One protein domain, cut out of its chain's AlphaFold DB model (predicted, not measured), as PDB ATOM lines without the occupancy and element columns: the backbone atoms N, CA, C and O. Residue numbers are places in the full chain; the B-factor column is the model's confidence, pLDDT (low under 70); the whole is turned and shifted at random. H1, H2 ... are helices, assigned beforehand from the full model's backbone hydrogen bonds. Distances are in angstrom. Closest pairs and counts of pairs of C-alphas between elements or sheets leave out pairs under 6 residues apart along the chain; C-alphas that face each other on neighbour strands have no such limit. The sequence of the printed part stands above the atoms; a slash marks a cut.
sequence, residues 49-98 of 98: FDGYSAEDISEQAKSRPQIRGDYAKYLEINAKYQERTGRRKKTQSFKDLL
ATOM      1  N   PHE A  49      57.605 -48.350 -37.293       96.12
ATOM      2  CA  PHE A  49      56.872 -47.509 -38.242       96.12
ATOM      3  C   PHE A  49      57.329 -46.049 -38.222       96.12
ATOM      4  O   PHE A  49      56.593 -45.157 -38.643       96.12
ATOM      5  N   ASP A  50      58.551 -45.791 -37.763       93.94
ATOM      6  CA  ASP A  50      59.110 -44.448 -37.819       93.94
ATOM      7  C   ASP A  50      59.234 -43.970 -39.269       93.94
ATOM      8  O   ASP A  50      59.730 -44.678 -40.144       93.94
ATOM      9  N   GLY A  51      58.753 -42.751 -39.522       93.56
ATOM     10  CA  GLY A  51      58.743 -42.146 -40.855       93.56
ATOM     11  C   GLY A  51      57.556 -42.534 -41.744       93.56
ATOM     12  O   GLY A  51      57.437 -41.970 -42.828       93.56
ATOM     13  N   TYR A  52      56.663 -43.424 -41.300       94.44
ATOM     14  CA  TYR A  52      55.433 -43.753 -42.025       94.44
ATOM     15  C   TYR A  52      54.247 -42.919 -41.531       94.44
ATOM     16  O   TYR A  52      54.068 -42.712 -40.327       94.44
ATOM     17  N   SER A  53      53.405 -42.470 -42.461       94.06
ATOM     18  CA  SER A  53      52.098 -41.882 -42.152       94.06
ATOM     19  C   SER A  53      51.032 -42.961 -41.932       94.06
ATOM     20  O   SER A  53      51.199 -44.118 -42.322       94.06
ATOM     21  N   ALA A  54      49.895 -42.596 -41.331       93.25
ATOM     22  CA  ALA A  54      48.780 -43.529 -41.154       93.25
ATOM     23  C   ALA A  54      48.219 -44.022 -42.502       93.25
ATOM     24  O   ALA A  54      47.774 -45.167 -42.615       93.25
ATOM     25  N   GLU A  55      48.275 -43.176 -43.528       95.81
ATOM     26  CA  GLU A  55      47.880 -43.477 -44.897       95.81
ATOM     27  C   GLU A  55      48.802 -44.536 -45.517       95.81
ATOM     28  O   GLU A  55      48.304 -45.520 -46.070       95.81
ATOM     29  N   ASP A  56      50.123 -44.404 -45.339       95.62
ATOM     30  CA  ASP A  56      51.103 -45.388 -45.823       95.62
ATOM     31  C   ASP A  56      50.855 -46.767 -45.206       95.62
ATOM     32  O   ASP A  56      50.893 -47.790 -45.893       95.62
ATOM     33  N   ILE A  57      50.568 -46.803 -43.902       95.31
ATOM     34  CA  ILE A  57      50.249 -48.046 -43.195       95.31
ATOM     35  C   ILE A  57      48.938 -48.648 -43.703       95.31
ATOM     36  O   ILE A  57      48.850 -49.862 -43.897       95.31
ATOM     37  N   SER A  58      47.923 -47.816 -43.943       94.50
ATOM     38  CA  SER A  58      46.631 -48.256 -44.473       94.50
ATOM     39  C   SER A  58      46.776 -48.897 -45.854       94.50
ATOM     40  O   SER A  58      46.196 -49.957 -46.104       94.50
ATOM     41  N   GLU A  59      47.598 -48.310 -46.728       96.88
ATOM     42  CA  GLU A  59      47.876 -48.858 -48.055       96.88
ATOM     43  C   GLU A  59      48.624 -50.192 -47.966       96.88
ATOM     44  O   GLU A  59      48.195 -51.194 -48.542       96.88
ATOM     45  N   GLN A  60      49.689 -50.257 -47.163       94.88
ATOM     46  CA  GLN A  60      50.435 -51.498 -46.955       94.88
ATOM     47  C   GLN A  60      49.550 -52.609 -46.367       94.88
ATOM     48  O   GLN A  60      49.642 -53.769 -46.777       94.88
ATOM     49  N   ALA A  61      48.629 -52.259 -45.469       95.75
ATOM     50  CA  ALA A  61      47.710 -53.201 -44.845       95.75
ATOM     51  C   ALA A  61      46.713 -53.847 -45.821       95.75
ATOM     52  O   ALA A  61      46.152 -54.895 -45.494       95.75
ATOM     53  N   LYS A  62      46.477 -53.261 -47.005       95.19
ATOM     54  CA  LYS A  62      45.627 -53.872 -48.043       95.19
ATOM     55  C   LYS A  62      46.262 -55.133 -48.622       95.19
ATOM     56  O   LYS A  62      45.558 -56.104 -48.874       95.19
ATOM     57  N   SER A  63      47.584 -55.127 -48.805       96.19
ATOM     58  CA  SER A  63      48.331 -56.289 -49.307       96.19
ATOM     59  C   SER A  63      48.848 -57.193 -48.185       96.19
ATOM     60  O   SER A  63      49.045 -58.389 -48.391       96.19
ATOM     61  N   ARG A  64      49.057 -56.636 -46.986       95.88
ATOM     62  CA  ARG A  64      49.655 -57.311 -45.829       95.88
ATOM     63  C   ARG A  64      48.835 -57.039 -44.559       95.88
ATOM     64  O   ARG A  64      49.161 -56.130 -43.796       95.88
ATOM     65  N   PRO A  65      47.760 -57.810 -44.304       94.38
ATOM     66  CA  PRO A  65      46.829 -57.523 -43.210       94.38
ATOM     67  C   PRO A  65      47.449 -57.531 -41.803       94.38
ATOM     68  O   PRO A  65      46.948 -56.836 -40.918       94.38
ATOM     69  N   GLN A  66      48.545 -58.271 -41.586       94.44
ATOM     70  CA  GLN A  66      49.237 -58.340 -40.292       94.44
ATOM     71  C   GLN A  66      49.787 -56.976 -39.847       94.44
ATOM     72  O   GLN A  66      49.836 -56.707 -38.649       94.44
ATOM     73  N   ILE A  67      50.097 -56.086 -40.801       94.81
ATOM     74  CA  ILE A  67      50.598 -54.731 -40.539       94.81
ATOM     75  C   ILE A  67      49.638 -53.948 -39.642       94.81
ATOM     76  O   ILE A  67      50.084 -53.154 -38.821       94.81
ATOM     77  N   ARG A  68      48.325 -54.208 -39.718       93.00
ATOM     78  CA  ARG A  68      47.349 -53.566 -38.821       93.00
ATOM     79  C   ARG A  68      47.620 -53.899 -37.355       93.00
ATOM     80  O   ARG A  68      47.567 -53.016 -36.505       93.00
ATOM     81  N   GLY A  69      47.901 -55.169 -37.068       94.69
ATOM     82  CA  GLY A  69      48.199 -55.635 -35.716       94.69
ATOM     83  C   GLY A  69      49.541 -55.108 -35.216       94.69
ATOM     84  O   GLY A  69      49.649 -54.691 -34.065       94.69
ATOM     85  N   ASP A  70      50.544 -55.070 -36.088       94.25
ATOM     86  CA  ASP A  70      51.863 -54.540 -35.746       94.25
ATOM     87  C   ASP A  70      51.809 -53.029 -35.488       94.25
ATOM     88  O   ASP A  70      52.372 -52.548 -34.503       94.25
ATOM     89  N   TYR A  71      51.051 -52.284 -36.296       95.88
ATOM     90  CA  TYR A  71      50.847 -50.850 -36.100       95.88
ATOM     91  C   TYR A  71      50.086 -50.542 -34.805       95.88
ATOM     92  O   TYR A  71      50.445 -49.616 -34.079       95.88
ATOM     93  N   ALA A  72      49.085 -51.352 -34.448       94.44
ATOM     94  CA  ALA A  72      48.394 -51.213 -33.168       94.44
ATOM     95  C   ALA A  72      49.356 -51.374 -31.973       94.44
ATOM     96  O   ALA A  72      49.327 -50.558 -31.050       94.44
ATOM     97  N   LYS A  73      50.254 -52.369 -32.015       94.69
ATOM     98  CA  LYS A  73      51.286 -52.569 -30.979       94.69
ATOM     99  C   LYS A  73      52.266 -51.396 -30.913       94.69
ATOM    100  O   LYS A  73      52.584 -50.931 -29.819       94.69
ATOM    101  N   TYR A  74      52.706 -50.892 -32.068       95.75
ATOM    102  CA  TYR A  74      53.553 -49.698 -32.167       95.75
ATOM    103  C   TYR A  74      52.903 -48.487 -31.488       95.75
ATOM    104  O   TYR A  74      53.544 -47.818 -30.673       95.75
ATOM    105  N   LEU A  75      51.622 -48.224 -31.773       94.31
ATOM    106  CA  LEU A  75      50.877 -47.118 -31.170       94.31
ATOM    107  C   LEU A  75      50.740 -47.284 -29.651       94.31
ATOM    108  O   LEU A  75      50.923 -46.315 -28.915       94.31
ATOM    109  N   GLU A  76      50.453 -48.498 -29.173       93.75
ATOM    110  CA  GLU A  76      50.322 -48.794 -27.743       93.75
ATOM    111  C   GLU A  76      51.635 -48.546 -26.984       93.75
ATOM    112  O   GLU A  76      51.643 -47.883 -25.941       93.75
ATOM    113  N   ILE A  77      52.758 -49.046 -27.506       93.75
ATOM    114  CA  ILE A  77      54.077 -48.881 -26.881       93.75
ATOM    115  C   ILE A  77      54.491 -47.412 -26.871       93.75
ATOM    116  O   ILE A  77      54.913 -46.904 -25.828       93.75
ATOM    117  N   ASN A  78      54.304 -46.704 -27.986       92.38
ATOM    118  CA  ASN A  78      54.608 -45.279 -28.064       92.38
ATOM    119  C   ASN A  78      53.725 -44.446 -27.129       92.38
ATOM    120  O   ASN A  78      54.225 -43.529 -26.478       92.38
ATOM    121  N   ALA A  79      52.439 -44.781 -26.985       91.06
ATOM    122  CA  ALA A  79      51.557 -44.115 -26.028       91.06
ATOM    123  C   ALA A  79      52.037 -44.306 -24.579       91.06
ATOM    124  O   ALA A  79      52.154 -43.329 -23.837       91.06
ATOM    125  N   LYS A  80      52.395 -45.539 -24.188       90.88
ATOM    126  CA  LYS A  80      52.960 -45.833 -22.857       90.88
ATOM    127  C   LYS A  80      54.274 -45.087 -22.619       90.88
ATOM    128  O   LYS A  80      54.504 -44.576 -21.524       90.88
ATOM    129  N   TYR A  81      55.140 -45.009 -23.628       90.00
ATOM    130  CA  TYR A  81      56.400 -44.273 -23.538       90.00
ATOM    131  C   TYR A  81      56.172 -42.764 -23.374       90.00
ATOM    132  O   TYR A  81      56.787 -42.133 -22.511       90.00
ATOM    133  N   GLN A  82      55.247 -42.181 -24.140       89.62
ATOM    134  CA  GLN A  82      54.862 -40.773 -24.007       89.62
ATOM    135  C   GLN A  82      54.279 -40.471 -22.621       89.62
ATOM    136  O   GLN A  82      54.646 -39.470 -22.009       89.62
ATOM    137  N   GLU A  83      53.445 -41.360 -22.075       88.81
ATOM    138  CA  GLU A  83      52.933 -41.209 -20.712       88.81
ATOM    139  C   GLU A  83      54.066 -41.200 -19.675       88.81
ATOM    140  O   GLU A  83      54.136 -40.292 -18.845       88.81
ATOM    141  N   ARG A  84      54.985 -42.173 -19.750       87.69
ATOM    142  CA  ARG A  84      56.120 -42.297 -18.817       87.69
ATOM    143  C   ARG A  84      57.098 -41.128 -18.897       87.69
ATOM    144  O   ARG A  84      57.697 -40.768 -17.891       87.69
ATOM    145  N   THR A  85      57.254 -40.534 -20.078       90.00
ATOM    146  CA  THR A  85      58.122 -39.366 -20.301       90.00
ATOM    147  C   THR A  85      57.427 -38.037 -19.991       90.00
ATOM    148  O   THR A  85      57.973 -36.973 -20.275       90.00
ATOM    149  N   GLY A  86      56.221 -38.067 -19.410       83.69
ATOM    150  CA  GLY A  86      55.468 -36.871 -19.021       83.69
ATOM    151  C   GLY A  86      54.791 -36.148 -20.189       83.69
ATOM    152  O   GLY A  86      54.121 -35.138 -19.986       83.69
ATOM    153  N   ARG A  87      54.887 -36.684 -21.409       78.69
ATOM    154  CA  ARG A  87      54.163 -36.214 -22.596       78.69
ATOM    155  C   ARG A  87      52.763 -36.823 -22.621       78.69
ATOM    156  O   ARG A  87      52.394 -37.538 -23.548       78.69
ATOM    157  N   ARG A  88      51.962 -36.572 -21.584       64.81
ATOM    158  CA  ARG A  88      50.563 -37.015 -21.585       64.81
ATOM    159  C   ARG A  88      49.817 -36.311 -22.716       64.81
ATOM    160  O   ARG A  88      49.653 -35.090 -22.685       64.81
ATOM    161  N   LYS A  89      49.321 -37.078 -23.694       62.72
ATOM    162  CA  LYS A  89      48.237 -36.599 -24.557       62.72
ATOM    163  C   LYS A  89      47.096 -36.192 -23.628       62.72
ATOM    164  O   LYS A  89      46.676 -36.995 -22.797       62.72
ATOM    165  N   LYS A  90      46.618 -34.950 -23.745       60.56
ATOM    166  CA  LYS A  90      45.355 -34.555 -23.122       60.56
ATOM    167  C   LYS A  90      44.287 -35.467 -23.716       60.56
ATOM    168  O   LYS A  90      43.892 -35.282 -24.863       60.56
ATOM    169  N   THR A  91      43.884 -36.496 -22.983       62.72
ATOM    170  CA  THR A  91      42.658 -37.224 -23.290       62.72
ATOM    171  C   THR A  91      41.540 -36.207 -23.183       62.72
ATOM    172  O   THR A  91      41.307 -35.687 -22.093       62.72
ATOM    173  N   GLN A  92      40.910 -35.876 -24.311       60.53
ATOM    174  CA  GLN A  92      39.664 -35.126 -24.287       60.53
ATOM    175  C   GLN A  92      38.686 -35.959 -23.463       60.53
ATOM    176  O   GLN A  92      38.421 -37.122 -23.780       60.53
ATOM    177  N   SER A  93      38.243 -35.402 -22.340       67.69
ATOM    178  CA  SER A  93      37.144 -35.980 -21.584       67.69
ATOM    179  C   SER A  93      35.943 -36.089 -22.518       67.69
ATOM    180  O   SER A  93      35.779 -35.268 -23.415       67.69
ATOM    181  N   PHE A  94      35.050 -37.051 -22.290       70.06
ATOM    182  CA  PHE A  94      33.769 -37.078 -23.003       70.06
ATOM    183  C   PHE A  94      32.994 -35.753 -22.839       70.06
ATOM    184  O   PHE A  94      32.267 -35.347 -23.735       70.06
ATOM    185  N   LYS A  95      33.217 -35.037 -21.725       70.56
ATOM    186  CA  LYS A  95      32.692 -33.680 -21.497       70.56
ATOM    187  C   LYS A  95      33.324 -32.595 -22.378       70.56
ATOM    188  O   LYS A  95      32.732 -31.538 -22.493       70.56
ATOM    189  N   ASP A  96      34.500 -32.845 -22.951       64.00
ATOM    190  CA  ASP A  96      35.210 -31.920 -23.845       64.00
ATOM    191  C   ASP A  96      34.901 -32.205 -25.331       64.00
ATOM    192  O   ASP A  96      35.410 -31.514 -26.212       64.00
ATOM    193  N   LEU A  97      34.134 -33.269 -25.607       64.94
ATOM    194  CA  LEU A  97      33.709 -33.703 -26.943       64.94
ATOM    195  C   LEU A  97      32.245 -33.332 -27.259       64.94
ATOM    196  O   LEU A  97      31.816 -33.519 -28.397       64.94
ATOM    197  N   LEU A  98      31.497 -32.852 -26.259       55.72
ATOM    198  CA  LEU A  98      30.127 -32.330 -26.346       55.72
ATOM    199  C   LEU A  98      30.148 -30.803 -26.249       55.72
ATOM    200  O   LEU A  98      29.315 -30.176 -26.936       55.72
TER     201      LEU A  98
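Overview. This is residues 49 to 98 of the 98 residues of an uncharacterized protein of Candidatus Pacearchaeota archaeon (UniProt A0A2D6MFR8). A short helix, H1, folds back along the first turns of a long one, H2, in an uneven helical hairpin; from the far end of H2 an unnamed tail, residues 85 to 98, turns away, and its residues 90 to 98 stick out. The printed part has 50 residues with two named helices, H1 then H2, and no named strand: all helix. It is loose, with a radius of gyration of the C-alphas of 13.9 A and spans of 38 by 29 by 17 A.

Arrangement. H1, residues 54 to 63, and H2, residues 66 to 84, form a helical hairpin over a tight link. They touch, the closest C-alphas being those of Ala 61 and Ile 67, 5.4 A apart. They run opposite ways at a shallow tilt of 28 degrees. H2 touches H1 with residues 67 to 71 alone. Every O i to N i+4 pair in H2 is within hydrogen-bond range; in H1, 5 of 6 are.

Along the chain. H1 begins at C-alpha 54 (48.780, -43.529, -41.154) and is 15.1 A long from first to last C-alpha. H2 is 27.7 A long and ends at C-alpha 84 (56.120, -42.297, -18.817).

Size, cuts and confidence. The C-alphas of Ser 63 and Lys 95, 39.1 A apart, are the two farthest apart. The printed part has no cut. Residues 88 to 93 and 96 to 98 have pLDDT under 70.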